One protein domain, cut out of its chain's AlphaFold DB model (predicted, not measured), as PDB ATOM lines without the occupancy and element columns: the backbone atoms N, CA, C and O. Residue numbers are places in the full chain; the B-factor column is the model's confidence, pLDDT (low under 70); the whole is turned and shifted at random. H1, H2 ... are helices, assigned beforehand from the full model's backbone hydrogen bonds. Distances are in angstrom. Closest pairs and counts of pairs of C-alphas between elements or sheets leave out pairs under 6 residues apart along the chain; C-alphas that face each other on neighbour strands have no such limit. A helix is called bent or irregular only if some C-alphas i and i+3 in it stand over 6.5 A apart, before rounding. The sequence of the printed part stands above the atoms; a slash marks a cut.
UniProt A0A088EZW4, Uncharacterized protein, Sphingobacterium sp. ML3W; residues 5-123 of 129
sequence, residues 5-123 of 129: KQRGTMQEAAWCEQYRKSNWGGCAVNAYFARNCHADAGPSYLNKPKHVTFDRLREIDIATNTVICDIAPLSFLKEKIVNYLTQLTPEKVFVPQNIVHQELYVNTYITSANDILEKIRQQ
ATOM      1  N   LYS A   5     358.142 314.350 272.367       41.75
ATOM      2  CA  LYS A   5     358.712 314.908 273.612       41.75
ATOM      3  C   LYS A   5     360.220 314.648 273.790       41.75
ATOM      4  O   LYS A   5     360.932 315.508 274.301       41.75
ATOM      5  N   GLN A   6     360.725 313.491 273.354       37.56
ATOM      6  CA  GLN A   6     362.151 313.133 273.419       37.56
ATOM      7  C   GLN A   6     362.994 313.805 272.319       37.56
ATOM      8  O   GLN A   6     364.199 313.971 272.488       37.56
ATOM      9  N   ARG A   7     362.383 314.199 271.190       35.62
ATOM     10  CA  ARG A   7     363.062 315.000 270.151       35.62
ATOM     11  C   ARG A   7     363.200 316.467 270.560       35.62
ATOM     12  O   ARG A   7     364.271 317.025 270.352       35.62
ATOM     13  N   GLY A   8     362.169 317.040 271.190       51.59
ATOM     14  CA  GLY A   8     362.229 318.397 271.747       51.59
ATOM     15  C   GLY A   8     363.327 318.539 272.802       51.59
ATOM     16  O   GLY A   8     364.192 319.393 272.669       51.59
ATOM     17  N   THR A   9     363.385 317.607 273.758       51.56
ATOM     18  CA  THR A   9     364.359 317.628 274.870       51.56
ATOM     19  C   THR A   9     365.823 317.459 274.446       51.56
ATOM     20  O   THR A   9     366.707 318.053 275.059       51.56
ATOM     21  N   MET A  10     366.123 316.689 273.390       49.03
ATOM     22  CA  MET A  10     367.501 316.576 272.877       49.03
ATOM     23  C   MET A  10     367.976 317.841 272.152       49.03
ATOM     24  O   MET A  10     369.150 318.191 272.262       49.03
ATOM     25  N   GLN A  11     367.088 318.530 271.425       59.09
ATOM     26  CA  GLN A  11     367.404 319.829 270.824       59.09
ATOM     27  C   GLN A  11     367.519 320.919 271.896       59.09
ATOM     28  O   GLN A  11     368.439 321.726 271.824       59.09
ATOM     29  N   GLU A  12     366.671 320.879 272.927       59.69
ATOM     30  CA  GLU A  12     366.729 321.749 274.109       59.69
ATOM     31  C   GLU A  12     368.063 321.628 274.847       59.69
ATOM     32  O   GLU A  12     368.673 322.643 275.154       59.69
ATOM     33  N   ALA A  13     368.555 320.409 275.098       61.59
ATOM     34  CA  ALA A  13     369.833 320.198 275.778       61.59
ATOM     35  C   ALA A  13     371.015 320.775 274.976       61.59
ATOM     36  O   ALA A  13     371.847 321.489 275.535       61.59
ATOM     37  N   ALA A  14     371.046 320.533 273.661       63.44
ATOM     38  CA  ALA A  14     372.069 321.080 272.770       63.44
ATOM     39  C   ALA A  14     371.983 322.614 272.644       63.44
ATOM     40  O   ALA A  14     373.013 323.288 272.627       63.44
ATOM     41  N   TRP A  15     370.774 323.185 272.606       62.53
ATOM     42  CA  TRP A  15     370.553 324.635 272.675       62.53
ATOM     43  C   TRP A  15     370.983 325.211 274.026       62.53
ATOM     44  O   TRP A  15     371.643 326.245 274.086       62.53
ATOM     45  N   CYS A  16     370.680 324.527 275.120       67.06
ATOM     46  CA  CYS A  16     371.033 324.962 276.463       67.06
ATOM     47  C   CYS A  16     372.535 325.015 276.711       67.06
ATOM     48  O   CYS A  16     373.019 325.914 277.400       67.06
ATOM     49  N   GLU A  17     373.280 324.091 276.111       65.38
ATOM     50  CA  GLU A  17     374.740 324.104 276.120       65.38
ATOM     51  C   GLU A  17     375.302 325.367 275.432       65.38
ATOM     52  O   GLU A  17     376.284 325.941 275.904       65.38
ATOM     53  N   GLN A  18     374.647 325.857 274.368       62.25
ATOM     54  CA  GLN A  18     375.070 327.049 273.616       62.25
ATOM     55  C   GLN A  18     374.865 328.362 274.393       62.25
ATOM     56  O   GLN A  18     375.672 329.280 274.258       62.25
ATOM     57  N   TYR A  19     373.841 328.446 275.251       61.06
ATOM     58  CA  TYR A  19     373.502 329.661 276.018       61.06
ATOM     59  C   TYR A  19     374.050 329.684 277.456       61.06
ATOM     60  O   TYR A  19     373.754 330.592 278.233       61.06
ATOM     61  N   ARG A  20     374.917 328.729 277.814       58.84
ATOM     62  CA  ARG A  20     375.483 328.551 279.166       58.84
ATOM     63  C   ARG A  20     376.414 329.685 279.638       58.84
ATOM     64  O   ARG A  20     376.859 329.660 280.779       58.84
ATOM     65  N   LYS A  21     376.721 330.660 278.772       58.06
ATOM     66  CA  LYS A  21     377.666 331.767 279.025       58.06
ATOM     67  C   LYS A  21     377.014 333.088 279.460       58.06
ATOM     68  O   LYS A  21     377.731 334.067 279.631       58.06
ATOM     69  N   SER A  22     375.691 333.147 279.599       63.69
ATOM     70  CA  SER A  22     375.007 334.374 280.023       63.69
ATOM     71  C   SER A  22     374.666 334.330 281.515       63.69
ATOM     72  O   SER A  22     374.318 333.267 282.026       63.69
ATOM     73  N   ASN A  23     374.696 335.482 282.198       69.44
ATOM     74  CA  ASN A  23     374.207 335.596 283.580       69.44
ATOM     75  C   ASN A  23     372.703 335.283 283.687       69.44
ATOM     76  O   ASN A  23     372.200 335.073 284.776       69.44
ATOM     77  N   TRP A  24     371.974 335.235 282.572       75.88
ATOM     78  CA  TRP A  24     370.563 334.880 282.510       75.88
ATOM     79  C   TRP A  24     370.379 333.370 282.302       75.88
ATOM     80  O   TRP A  24     370.888 332.786 281.344       75.88
ATOM     81  N   GLY A  25     369.603 332.718 283.168       80.56
ATOM     82  CA  GLY A  25     369.265 331.299 283.056       80.56
ATOM     83  C   GLY A  25     368.263 330.993 281.940       80.56
ATOM     84  O   GLY A  25     367.201 330.443 282.222       80.56
ATOM     85  N   GLY A  26     368.586 331.302 280.679       79.19
ATOM     86  CA  GLY A  26     367.680 331.211 279.520       79.19
ATOM     87  C   GLY A  26     366.930 329.879 279.374       79.19
ATOM     88  O   GLY A  26     365.754 329.861 279.016       79.19
ATOM     89  N   CYS A  27     367.565 328.767 279.750       80.94
ATOM     90  CA  CYS A  27     366.937 327.442 279.792       80.94
ATOM     91  C   CYS A  27     365.922 327.265 280.919       80.94
ATOM     92  O   CYS A  27     364.882 326.648 280.716       80.94
ATOM     93  N   ALA A  28     366.211 327.797 282.109       83.25
ATOM     94  CA  ALA A  28     365.256 327.785 283.213       83.25
ATOM     95  C   ALA A  28     364.029 328.637 282.861       83.25
ATOM     96  O   ALA A  28     362.903 328.251 283.164       83.25
ATOM     97  N   VAL A  29     364.250 329.742 282.146       83.44
ATOM     98  CA  VAL A  29     363.193 330.634 281.658       83.44
ATOM     99  C   VAL A  29     362.349 329.941 280.590       83.44
ATOM    100  O   VAL A  29     361.122 329.981 280.655       83.44
ATOM    101  N   ASN A  30     362.997 329.265 279.635       84.50
ATOM    102  CA  ASN A  30     362.310 328.494 278.598       84.50
ATOM    103  C   ASN A  30     361.442 327.415 279.231       84.50
ATOM    104  O   ASN A  30     360.245 327.366 278.972       84.50
ATOM    105  N   ALA A  31     362.014 326.635 280.149       82.75
ATOM    106  CA  ALA A  31     361.287 325.611 280.879       82.75
ATOM    107  C   ALA A  31     360.125 326.195 281.697       82.75
ATOM    108  O   ALA A  31     359.067 325.576 281.762       82.75
ATOM    109  N   TYR A  32     360.291 327.369 282.311       88.00
ATOM    110  CA  TYR A  32     359.219 328.039 283.046       88.00
ATOM    111  C   TYR A  32     358.043 328.393 282.127       88.00
ATOM    112  O   TYR A  32     356.917 327.977 282.396       88.00
ATOM    113  N   PHE A  33     358.280 329.113 281.028       86.31
ATOM    114  CA  PHE A  33     357.198 329.497 280.116       86.31
ATOM    115  C   PHE A  33     356.625 328.290 279.366       86.31
ATOM    116  O   PHE A  33     355.412 328.150 279.292       86.31
ATOM    117  N   ALA A  34     357.459 327.357 278.903       84.44
ATOM    118  CA  ALA A  34     357.002 326.148 278.222       84.44
ATOM    119  C   ALA A  34     356.125 325.256 279.115       84.44
ATOM    120  O   ALA A  34     355.180 324.653 278.622       84.44
ATOM    121  N   ARG A  35     356.396 325.183 280.428       83.75
ATOM    122  CA  ARG A  35     355.533 324.459 281.382       83.75
ATOM    123  C   ARG A  35     354.203 325.159 281.641       83.75
ATOM    124  O   ARG A  35     353.234 324.481 281.960       83.75
ATOM    125  N   ASN A  36     354.179 326.487 281.547       86.12
ATOM    126  CA  ASN A  36     352.969 327.285 281.729       86.12
ATOM    127  C   ASN A  36     352.145 327.418 280.435       86.12
ATOM    128  O   ASN A  36     350.968 327.744 280.514       86.12
ATOM    129  N   CYS A  37     352.736 327.147 279.267       87.75
ATOM    130  CA  CYS A  37     352.014 326.976 278.007       87.75
ATOM    131  C   CYS A  37     351.270 325.631 278.058       87.75
ATOM    132  O   CYS A  37     351.888 324.564 278.112       87.75
ATOM    133  N   HIS A  38     349.940 325.662 278.057       83.56
ATOM    134  CA  HIS A  38     349.101 324.468 278.064       83.56
ATOM    135  C   HIS A  38     348.467 324.238 276.689       83.56
ATOM    136  O   HIS A  38     347.883 325.131 276.078       83.56
ATOM    137  N   ALA A  39     348.577 323.000 276.196       79.12
ATOM    138  CA  ALA A  39     348.057 322.606 274.884       79.12
ATOM    139  C   ALA A  39     346.519 322.624 274.816       79.12
ATOM    140  O   ALA A  39     345.951 322.756 273.735       79.12
ATOM    141  N   ASP A  40     345.860 322.528 275.973       81.88
ATOM    142  CA  ASP A  40     344.405 322.457 276.105       81.88
ATOM    143  C   ASP A  40     343.774 323.816 276.461       81.88
ATOM    144  O   ASP A  40     342.736 323.868 277.126       81.88
ATOM    145  N   ALA A  41     344.382 324.930 276.035       84.00
ATOM    146  CA  ALA A  41     343.797 326.268 276.176       84.00
ATOM    147  C   ALA A  41     342.565 326.429 275.279       84.00
ATOM    148  O   ALA A  41     342.657 326.324 274.054       84.00
ATOM    149  N   GLY A  42     341.394 326.645 275.879       84.50
ATOM    150  CA  GLY A  42     340.112 326.713 275.173       84.50
ATOM    151  C   GLY A  42     339.258 325.427 275.157       84.50
ATOM    152  O   GLY A  42     338.050 325.549 275.380       84.50
ATOM    153  N   PRO A  43     339.793 324.202 274.939       84.00
ATOM    154  CA  PRO A  43     339.036 322.951 275.003       84.00
ATOM    155  C   PRO A  43     338.172 322.736 276.246       84.00
ATOM    156  O   PRO A  43     337.077 322.183 276.133       84.00
ATOM    157  N   SER A  44     338.595 323.227 277.414       83.00
ATOM    158  CA  SER A  44     337.814 323.172 278.662       83.00
ATOM    159  C   SER A  44     336.462 323.909 278.582       83.00
ATOM    160  O   SER A  44     335.556 323.638 279.381       83.00
ATOM    161  N   TYR A  45     336.290 324.781 277.583       85.31
ATOM    162  CA  TYR A  45     335.080 325.559 277.325       85.31
ATOM    163  C   TYR A  45     334.224 325.019 276.165       85.31
ATOM    164  O   TYR A  45     333.076 325.435 276.036       85.31
ATOM    165  N   LEU A  46     334.715 324.063 275.358       75.81
ATOM    166  CA  LEU A  46     334.024 323.575 274.145       75.81
ATOM    167  C   LEU A  46     332.645 322.951 274.412       75.81
ATOM    168  O   LEU A  46     331.759 323.036 273.568       75.81
ATOM    169  N   ASN A  47     332.460 322.345 275.587       79.94
ATOM    170  CA  ASN A  47     331.213 321.678 275.984       79.94
ATOM    171  C   ASN A  47     330.390 322.496 276.987       79.94
ATOM    172  O   ASN A  47     329.442 321.981 277.586       79.94
ATOM    173  N   LYS A  48     330.773 323.750 277.243       84.75
ATOM    174  CA  LYS A  48     329.991 324.636 278.105       84.75
ATOM    175  C   LYS A  48     328.775 325.159 277.332       84.75
ATOM    176  O   LYS A  48     328.807 325.208 276.101       84.75
ATOM    177  N   PRO A  49     327.684 325.529 278.027       83.25
ATOM    178  CA  PRO A  49     326.543 326.163 277.381       83.25
ATOM    179  C   PRO A  49     327.004 327.347 276.529       83.25
ATOM    180  O   PRO A  49     327.852 328.120 276.975       83.25
ATOM    181  N   LYS A  50     326.433 327.499 275.328       73.75
ATOM    182  CA  LYS A  50     326.688 328.651 274.453       73.75
ATOM    183  C   LYS A  50     326.151 329.913 275.123       73.75
ATOM    184  O   LYS A  50     324.976 330.247 274.996       73.75
ATOM    185  N   HIS A  51     327.006 330.553 275.907       83.56
ATOM    186  CA  HIS A  51     326.699 331.719 276.712       83.56
ATOM    187  C   HIS A  51     327.899 332.658 276.664       83.56
ATOM    188  O   HIS A  51     329.031 332.225 276.882       83.56
ATOM    189  N   VAL A  52     327.630 333.951 276.469       87.06
ATOM    190  CA  VAL A  52     328.648 335.002 276.285       87.06
ATOM    191  C   VAL A  52     329.746 334.971 277.353       87.06
ATOM    192  O   VAL A  52     330.913 335.205 277.070       87.06
ATOM    193  N   THR A  53     329.400 334.628 278.593       89.62
ATOM    194  CA  THR A  53     330.369 334.490 279.689       89.62
ATOM    195  C   THR A  53     331.423 333.417 279.420       89.62
ATOM    196  O   THR A  53     332.600 333.666 279.655       89.62
ATOM    197  N   PHE A  54     331.033 332.234 278.938       89.56
ATOM    198  CA  PHE A  54     331.986 331.150 278.684       89.56
ATOM    199  C   PHE A  54     332.843 331.430 277.453       89.56
ATOM    200  O   PHE A  54     334.028 331.114 277.479       89.56
ATOM    201  N   ASP A  55     332.286 332.089 276.434       87.19
ATOM    202  CA  ASP A  55     333.054 332.530 275.267       87.19
ATOM    203  C   ASP A  55     334.129 333.549 275.665       87.19
ATOM    204  O   ASP A  55     335.293 333.391 275.303       87.19
ATOM    205  N   ARG A  56     333.779 334.526 276.512       92.44
ATOM    206  CA  ARG A  56     334.739 335.495 277.063       92.44
ATOM    207  C   ARG A  56     335.829 334.834 277.905       92.44
ATOM    208  O   ARG A  56     337.000 335.160 277.745       92.44
ATOM    209  N   LEU A  57     335.466 333.900 278.788       93.06
ATOM    210  CA  LEU A  57     336.442 333.168 279.606       93.06
ATOM    211  C   LEU A  57     337.381 332.316 278.745       93.06
ATOM    212  O   LEU A  57     338.583 332.293 278.995       93.06
ATOM    213  N   ARG A  58     336.850 331.667 277.706       93.25
ATOM    214  CA  ARG A  58     337.638 330.916 276.725       93.25
ATOM    215  C   ARG A  58     338.658 331.811 276.030       93.25
ATOM    216  O   ARG A  58     339.794 331.407 275.834       93.25
ATOM    217  N   GLU A  59     338.265 333.011 275.635       93.62
ATOM    218  CA  GLU A  59     339.148 333.929 274.911       93.62
ATOM    219  C   GLU A  59     340.224 334.528 275.797       93.62
ATOM    220  O   GLU A  59     341.349 334.682 275.333       93.62
ATOM    221  N   ILE A  60     339.902 334.789 277.066       94.88
ATOM    222  CA  ILE A  60     340.891 335.153 278.082       94.88
ATOM    223  C   ILE A  60     341.922 334.030 278.232       94.88
ATOM    224  O   ILE A  60     343.120 334.283 278.134       94.88
ATOM    225  N   ASP A  61     341.458 332.789 278.406       94.62
ATOM    226  CA  ASP A  61     342.312 331.604 278.560       94.62
ATOM    227  C   ASP A  61     343.237 331.402 277.350       94.62
ATOM    228  O   ASP A  61     344.454 331.291 277.499       94.62
ATOM    229  N   ILE A  62     342.678 331.441 276.134       94.62
ATOM    230  CA  ILE A  62     343.465 331.319 274.903       94.62
ATOM    231  C   ILE A  62     344.457 332.483 274.795       94.62
ATOM    232  O   ILE A  62     345.629 332.232 274.541       94.62
ATOM    233  N   ALA A  63     344.036 333.734 275.007       95.81
ATOM    234  CA  ALA A  63     344.911 334.901 274.878       95.81
ATOM    235  C   ALA A  63     346.111 334.838 275.832       95.81
ATOM    236  O   ALA A  63     347.252 335.006 275.396       95.81
ATOM    237  N   THR A  64     345.871 334.563 277.118       94.94
ATOM    238  CA  THR A  64     346.937 334.450 278.120       94.94
ATOM    239  C   THR A  64     347.891 333.306 277.785       94.94
ATOM    240  O   THR A  64     349.108 333.485 277.870       94.94
ATOM    241  N   ASN A  65     347.368 332.157 277.351       94.31
ATOM    242  CA  ASN A  65     348.199 331.032 276.939       94.31
ATOM    243  C   ASN A  65     349.047 331.358 275.699       94.31
ATOM    244  O   ASN A  65     350.244 331.076 275.694       94.31
ATOM    245  N   THR A  66     348.472 332.003 274.677       93.81
ATOM    246  CA  THR A  66     349.195 332.361 273.445       93.81
ATOM    247  C   THR A  66     350.414 333.232 273.746       93.81
ATOM    248  O   THR A  66     351.502 332.919 273.273       93.81
ATOM    249  N   VAL A  67     350.282 334.254 274.605       94.06
ATOM    250  CA  VAL A  67     351.422 335.100 275.020       94.06
ATOM    251  C   VAL A  67     352.561 334.257 275.599       94.06
ATOM    252  O   VAL A  67     353.729 334.456 275.268       94.06
ATOM    253  N   ILE A  68     352.237 333.299 276.469       92.06
ATOM    254  CA  ILE A  68     353.233 332.434 277.112       92.06
ATOM    255  C   ILE A  68     353.942 331.562 276.070       92.06
ATOM    256  O   ILE A  68     355.170 331.430 276.107       92.06
ATOM    257  N   CYS A  69     353.185 330.992 275.134       90.25
ATOM    258  CA  CYS A  69     353.728 330.149 274.076       90.25
ATOM    259  C   CYS A  69     354.604 330.947 273.087       90.25
ATOM    260  O   CYS A  69     355.624 330.422 272.642       90.25
ATOM    261  N   ASP A  70     354.281 332.216 272.812       90.44
ATOM    262  CA  ASP A  70     355.078 333.104 271.950       90.44
ATOM    263  C   ASP A  70     356.396 333.544 272.614       90.44
ATOM    264  O   ASP A  70     357.433 333.661 271.955       90.44
ATOM    265  N   ILE A  71     356.391 333.748 273.936       89.44
ATOM    266  CA  ILE A  71     357.581 334.144 274.709       89.44
ATOM    267  C   ILE A  71     358.557 332.981 274.891       89.44
ATOM    268  O   ILE A  71     359.772 333.195 274.852       89.44
ATOM    269  N   ALA A  72     358.054 331.761 275.110       86.94
ATOM    270  CA  ALA A  72     358.873 330.586 275.397       86.94
ATOM    271  C   ALA A  72     360.079 330.425 274.442       86.94
ATOM    272  O   ALA A  72     361.204 330.368 274.938       86.94
ATOM    273  N   PRO A  73     359.939 330.428 273.102       82.25
ATOM    274  CA  PRO A  73     361.085 330.275 272.200       82.25
ATOM    275  C   PRO A  73     362.090 331.442 272.243       82.25
ATOM    276  O   PRO A  73     363.241 331.273 271.838       82.25
ATOM    277  N   LEU A  74     361.699 332.621 272.738       85.19
ATOM    278  CA  LEU A  74     362.558 333.810 272.821       85.19
ATOM    279  C   LEU A  74     363.424 333.839 274.087       85.19
ATOM    280  O   LEU A  74     364.348 334.645 274.191       85.19
ATOM    281  N   SER A  75     363.142 332.968 275.056       81.88
ATOM    282  CA  SER A  75     363.600 333.124 276.436       81.88
ATOM    283  C   SER A  75     365.074 332.859 276.706       81.88
ATOM    284  O   SER A  75     365.552 333.117 277.812       81.88
ATOM    285  N   PHE A  76     365.799 332.381 275.699       78.75
ATOM    286  CA  PHE A  76     367.247 332.201 275.759       78.75
ATOM    287  C   PHE A  76     367.993 333.526 275.925       78.75
ATOM    288  O   PHE A  76     369.082 333.543 276.491       78.75
ATOM    289  N   LEU A  77     367.387 334.629 275.479       81.56
ATOM    290  CA  LEU A  77     367.950 335.971 275.544       81.56
ATOM    291  C   LEU A  77     366.915 336.933 276.136       81.56
ATOM    292  O   LEU A  77     365.853 337.161 275.549       81.56
ATOM    293  N   LYS A  78     367.218 337.504 277.308       85.88
ATOM    294  CA  LYS A  78     366.307 338.409 278.032       85.88
ATOM    295  C   LYS A  78     365.901 339.595 277.159       85.88
ATOM    296  O   LYS A  78     364.730 339.963 277.118       85.88
ATOM    297  N   GLU A  79     366.853 340.164 276.429       88.19
ATOM    298  CA  GLU A  79     366.649 341.285 275.519       88.19
ATOM    299  C   GLU A  79     365.684 340.952 274.380       88.19
ATOM    300  O   GLU A  79     364.931 341.829 273.967       88.19
ATOM    301  N   LYS A  80     365.631 339.697 273.912       88.00
ATOM    302  CA  LYS A  80     364.676 339.290 272.873       88.00
ATOM    303  C   LYS A  80     363.249 339.268 273.399       88.00
ATOM    304  O   LYS A  80     362.372 339.791 272.719       88.00
ATOM    305  N   ILE A  81     363.028 338.736 274.608       89.19
ATOM    306  CA  ILE A  81     361.711 338.811 275.258       89.19
ATOM    307  C   ILE A  81     361.324 340.276 275.469       89.19
ATOM    308  O   ILE A  81     360.245 340.694 275.066       89.19
ATOM    309  N   VAL A  82     362.207 341.069 276.081       91.94
ATOM    310  CA  VAL A  82     361.918 342.474 276.403       91.94
ATOM    311  C   VAL A  82     361.611 343.277 275.142       91.94
ATOM    312  O   VAL A  82     360.636 344.026 275.124       91.94
ATOM    313  N   ASN A  83     362.403 343.108 274.080       93.56
ATOM    314  CA  ASN A  83     362.182 343.794 272.812       93.56
ATOM    315  C   ASN A  83     360.855 343.373 272.171       93.56
ATOM    316  O   ASN A  83     360.079 344.234 271.771       93.56
ATOM    317  N   TYR A  84     360.567 342.070 272.130       93.44
ATOM    318  CA  TYR A  84     359.296 341.556 271.626       93.44
ATOM    319  C   TYR A  84     358.103 342.168 272.373       93.44
ATOM    320  O   TYR A  84     357.237 342.776 271.746       93.44
ATOM    321  N   LEU A  85     358.107 342.105 273.709       94.00
ATOM    322  CA  LEU A  85     357.011 342.618 274.534       94.00
ATOM    323  C   LEU A  85     356.854 344.139 274.444       94.00
ATOM    324  O   LEU A  85     355.737 344.636 274.468       94.00
ATOM    325  N   THR A  86     357.952 344.883 274.297       94.06
ATOM    326  CA  THR A  86     357.914 346.353 274.174       94.06
ATOM    327  C   THR A  86     357.356 346.809 272.822       94.06
ATOM    328  O   THR A  86     356.796 347.895 272.720       94.06
ATOM    329  N   GLN A  87     357.518 346.002 271.770       93.19
ATOM    330  CA  GLN A  87     357.065 346.336 270.417       93.19
ATOM    331  C   GLN A  87     355.635 345.880 270.106       93.19
ATOM    332  O   GLN A  87     355.143 346.187 269.011       93.19
ATOM    333  N   LEU A  88     354.998 345.130 271.011       93.88
ATOM    334  CA  LEU A  88     353.626 344.660 270.850       93.88
ATOM    335  C   LEU A  88     352.656 345.843 270.854       93.88
ATOM    336  O   LEU A  88     352.651 346.674 271.757       93.88
ATOM    337  N   THR A  89     351.808 345.882 269.834       92.75
ATOM    338  CA  THR A  89     350.671 346.799 269.731       92.75
ATOM    339  C   THR A  89     349.438 345.983 269.343       92.75
ATOM    340  O   THR A  89     349.605 344.888 268.792       92.75
ATOM    341  N   PRO A  90     348.210 346.466 269.611       93.94
ATOM    342  CA  PRO A  90     346.983 345.742 269.276       93.94
ATOM    343  C   PRO A  90     346.928 345.246 267.822       93.94
ATOM    344  O   PRO A  90     346.481 344.135 267.562       93.94
ATOM    345  N   GLU A  91     347.464 346.021 266.877       93.44
ATOM    346  CA  GLU A  91     347.454 345.726 265.437       93.44
ATOM    347  C   GLU A  91     348.423 344.605 265.041       93.44
ATOM    348  O   GLU A  91     348.297 344.020 263.967       93.44
ATOM    349  N   LYS A  92     349.413 344.310 265.890       90.00
ATOM    350  CA  LYS A  92     350.397 343.245 265.666       90.00
ATOM    351  C   LYS A  92     349.970 341.910 266.270       90.00
ATOM    352  O   LYS A  92     350.658 340.911 266.062       90.00
ATOM    353  N   VAL A  93     348.871 341.878 267.025       93.31
ATOM    354  CA  VAL A  93     348.363 340.650 267.636       93.31
ATOM    355  C   VAL A  93     347.659 339.815 266.571       93.31
ATOM    356  O   VAL A  93     346.672 340.238 265.972       93.31
ATOM    357  N   PHE A  94     348.147 338.596 266.354       92.94
ATOM    358  CA  PHE A  94     347.444 337.626 265.527       92.94
ATOM    359  C   PHE A  94     346.225 337.087 266.283       92.94
ATOM    360  O   PHE A  94     346.358 336.487 267.353       92.94
ATOM    361  N   VAL A  95     345.036 337.280 265.712       93.19
ATOM    362  CA  VAL A  95     343.776 336.788 266.280       93.19
ATOM    363  C   VAL A  95     343.342 335.526 265.527       93.19
ATOM    364  O   VAL A  95     343.073 335.597 264.325       93.19
ATOM    365  N   PRO A  96     343.253 334.362 266.198       89.50
ATOM    366  CA  PRO A  96     342.741 333.146 265.575       89.50
ATOM    367  C   PRO A  96     341.306 333.321 265.055       89.50
ATOM    368  O   PRO A  96     340.472 333.968 265.684       89.50
ATOM    369  N   GLN A  97     340.986 332.687 263.924       89.75
ATOM    370  CA  GLN A  97     339.679 332.838 263.259       89.75
ATOM    371  C   GLN A  97     338.483 332.384 264.112       89.75
ATOM    372  O   GLN A  97     337.355 332.801 263.873       89.75
ATOM    373  N   ASN A  98     338.713 331.516 265.097       86.44
ATOM    374  CA  ASN A  98     337.687 330.973 265.984       86.44
ATOM    375  C   ASN A  98     337.447 331.825 267.248       86.44
ATOM    376  O   ASN A  98     336.736 331.372 268.149       86.44
ATOM    377  N   ILE A  99     338.057 333.008 267.365       91.50
ATOM    378  CA  ILE A  99     337.802 333.970 268.446       91.50
ATOM    379  C   ILE A  99     336.549 334.790 268.114       91.50
ATOM    380  O   ILE A  99     336.455 335.383 267.041       91.50
ATOM    381  N   VAL A 100     335.592 334.828 269.043       90.69
ATOM    382  CA  VAL A 100     334.302 335.517 268.895       90.69
ATOM    383  C   VAL A 100     334.416 336.971 269.365       90.69
ATOM    384  O   VAL A 100     334.064 337.877 268.612       90.69
ATOM    385  N   HIS A 101     334.962 337.235 270.558       93.94
ATOM    386  CA  HIS A 101     335.245 338.584 271.059       93.94
ATOM    387  C   HIS A 101     336.720 338.956 270.849       93.94
ATOM    388  O   HIS A 101     337.551 338.946 271.757       93.94
ATOM    389  N   GLN A 102     337.036 339.333 269.609       94.81
ATOM    390  CA  GLN A 102     338.398 339.688 269.191       94.81
ATOM    391  C   GLN A 102     339.010 340.822 270.024       94.81
ATOM    392  O   GLN A 102     340.171 340.736 270.410       94.81
ATOM    393  N   GLU A 103     338.232 341.855 270.355       96.12
ATOM    394  CA  GLU A 103     338.710 342.973 271.178       96.12
ATOM    395  C   GLU A 103     339.125 342.513 272.584       96.12
ATOM    396  O   GLU A 103     340.188 342.889 273.075       96.12
ATOM    397  N   LEU A 104     338.331 341.639 273.216       96.69
ATOM    398  CA  LEU A 104     338.668 341.068 274.521       96.69
ATOM    399  C   LEU A 104     339.947 340.230 274.442       96.69
ATOM    400  O   LEU A 104     340.806 340.353 275.316       96.69
ATOM    401  N   TYR A 105     340.080 339.405 273.402       97.19
ATOM    402  CA  TYR A 105     341.280 338.609 273.160       97.19
ATOM    403  C   TYR A 105     342.525 339.494 273.031       97.19
ATOM    404  O   TYR A 105     343.498 339.290 273.755       97.19
ATOM    405  N   VAL A 106     342.482 340.510 272.160       97.62
ATOM    406  CA  VAL A 106     343.610 341.425 271.923       97.62
ATOM    407  C   VAL A 106     343.968 342.188 273.196       97.62
ATOM    408  O   VAL A 106     345.139 342.226 273.573       97.62
ATOM    409  N   ASN A 107     342.975 342.723 273.910       97.88
ATOM    410  CA  ASN A 107     343.207 343.426 275.171       97.88
ATOM    411  C   ASN A 107     343.841 342.505 276.216       97.88
ATOM    412  O   ASN A 107     344.845 342.866 276.824       97.88
ATOM    413  N   THR A 108     343.319 341.287 276.381       97.88
ATOM    414  CA  THR A 108     343.863 340.314 277.340       97.88
ATOM    415  C   THR A 108     345.290 339.910 276.986       97.88
ATOM    416  O   THR A 108     346.138 339.799 277.874       97.88
ATOM    417  N   TYR A 109     345.575 339.726 275.697       97.75
ATOM    418  CA  TYR A 109     346.908 339.417 275.195       97.75
ATOM    419  C   TYR A 109     347.898 340.535 275.557       97.75
ATOM    420  O   TYR A 109     348.921 340.279 276.192       97.75
ATOM    421  N   ILE A 110     347.570 341.788 275.226       97.31
ATOM    422  CA  ILE A 110     348.427 342.950 275.504       97.31
ATOM    423  C   ILE A 110     348.598 343.170 277.012       97.31
ATOM    424  O   ILE A 110     349.719 343.389 277.472       97.31
ATOM    425  N   THR A 111     347.528 343.068 277.804       97.38
ATOM    426  CA  THR A 111     347.613 343.174 279.268       97.38
ATOM    427  C   THR A 111     348.516 342.088 279.847       97.38
ATOM    428  O   THR A 111     349.420 342.400 280.618       97.38
ATOM    429  N   SER A 112     348.357 340.833 279.415       96.62
ATOM    430  CA  SER A 112     349.202 339.721 279.872       96.62
ATOM    431  C   SER A 112     350.675 339.929 279.489       96.62
ATOM    432  O   SER A 112     351.571 339.673 280.295       96.62
ATOM    433  N   ALA A 113     350.939 340.429 278.278       95.94
ATOM    434  CA  ALA A 113     352.284 340.757 277.808       95.94
ATOM    435  C   ALA A 113     352.942 341.861 278.654       95.94
ATOM    436  O   ALA A 113     354.094 341.714 279.075       95.94
ATOM    437  N   ASN A 114     352.201 342.929 278.961       96.19
ATOM    438  CA  ASN A 114     352.668 344.027 279.808       96.19
ATOM    439  C   ASN A 114     352.936 343.569 281.246       96.19
ATOM    440  O   ASN A 114     353.979 343.899 281.807       96.19
ATOM    441  N   ASP A 115     352.059 342.743 281.817       95.44
ATOM    442  CA  ASP A 115     352.248 342.180 283.154       95.44
ATOM    443  C   ASP A 115     353.523 341.332 283.241       95.44
ATOM    444  O   ASP A 115     354.261 341.390 284.229       95.44
ATOM    445  N   ILE A 116     353.811 340.534 282.208       92.94
ATOM    446  CA  ILE A 116     355.051 339.754 282.136       92.94
ATOM    447  C   ILE A 116     356.261 340.685 282.021       92.94
ATOM    448  O   ILE A 116     357.241 340.485 282.742       92.94
ATOM    449  N   LEU A 117     356.200 341.707 281.164       93.50
ATOM    450  CA  LEU A 117     357.276 342.683 280.995       93.50
ATOM    451  C   LEU A 117     357.597 343.402 282.312       93.50
ATOM    452  O   LEU A 117     358.766 343.498 282.692       93.50
ATOM    453  N   GLU A 118     356.574 343.835 283.046       93.31
ATOM    454  CA  GLU A 118     356.728 344.461 284.360       93.31
ATOM    455  C   GLU A 118     357.338 343.495 285.383       93.31
ATOM    456  O   GLU A 118     358.278 343.858 286.092       93.31
ATOM    457  N   LYS A 119     356.912 342.225 285.412       90.75
ATOM    458  CA  LYS A 119     357.527 341.203 286.282       90.75
ATOM    459  C   LYS A 119     359.002 340.946 285.948       90.75
ATOM    460  O   LYS A 119     359.799 340.732 286.864       90.75
ATOM    461  N   ILE A 120     359.384 340.995 284.669       86.69
ATOM    462  CA  ILE A 120     360.788 340.895 284.231       86.69
ATOM    463  C   ILE A 120     361.595 342.123 284.684       86.69
ATOM    464  O   ILE A 120     362.737 341.974 285.131       86.69
ATOM    465  N   ARG A 121     361.024 343.331 284.580       85.69
ATOM    466  CA  ARG A 121     361.661 344.594 285.005       85.69
ATOM    467  C   ARG A 121     361.858 344.664 286.516       85.69
ATOM    468  O   ARG A 121     362.926 345.059 286.965       85.69
ATOM    469  N   GLN A 122     360.872 344.205 287.281       84.50
ATOM    470  CA  GLN A 122     360.918 344.114 288.744       84.50
ATOM    471  C   GLN A 122     361.780 342.952 289.264       84.50
ATOM    472  O   GLN A 122     361.771 342.699 290.464       84.50
ATOM    473  N   GLN A 123     362.469 342.205 288.388       80.25
ATOM    474  CA  GLN A 123     363.292 341.043 288.757       80.25
ATOM    475  C   GLN A 123     362.517 339.938 289.509       80.25
ATOM    476  O   GLN A 123     363.108 339.050 290.111       80.25
TER     477      GLN A 123
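This is residues 5 to 123 of the 129 residues of an uncharacterized protein of Sphingobacterium sp. ML3W (UniProt A0A088EZW4). The long helix H3 is the core; H2 packs beside one end of it, H5 crosses it on another side, H4 packs on H5, and residues 5 to 11 of H1 stick out. The printed part has 119 residues with five named helices, H1 to H5, all helix, and is only just compact, close to loose, with a radius of gyration of the C-alphas of 16.0 A and spans of 51 by 33 by 23 A.

H1, residues 5 to 18, begins at C-alpha 5 (358.712, 314.908, 273.612). H2 is residues 26 to 36; H3, 52 to 74, 34.1 A; H4, 78 to 87; H5, 102 to 121, 28.6 A, ending at C-alpha 121 (361.661, 344.594, 285.005). H3 is only just irregular: C-alphas 70 and 73 are 6.6 A apart.

H1 is close to H2 but not clearly touching, the closest C-alphas, Cys 16 and Cys 27, being 5.8 A apart. H2 and H3 form a hairpin at a shallow tilt of 18 degrees, H3 touching with residues 65 to 74 alone; closest C-alphas Phe 33 and Ala 72, 5.1 A. H3, H4 and H5 are an up and down bundle, each running against the one before; H3 and H4 only just touch, only at the corner, with 3 pairs of C-alphas within 8 A, closest Leu 74 and Ile 81, 5.6 A. H5 touches H3 with residues 104 to 113 alone, at a steep tilt of 42 degrees, closest C-alphas Ala 63 and Tyr 109, 4.9 A. H4 and H5 form a hairpin, closest C-alphas Leu 85 and Ala 113, 6.0 A. In H2, H4 and H5 every O i to N i+4 pair is within hydrogen-bond range; in H1 9 of 10, in H3 17 of 19.

The printed part has no cut. The links H2 to H3 and H4 to H5 are long. Residues 5 to 23 have pLDDT under 70.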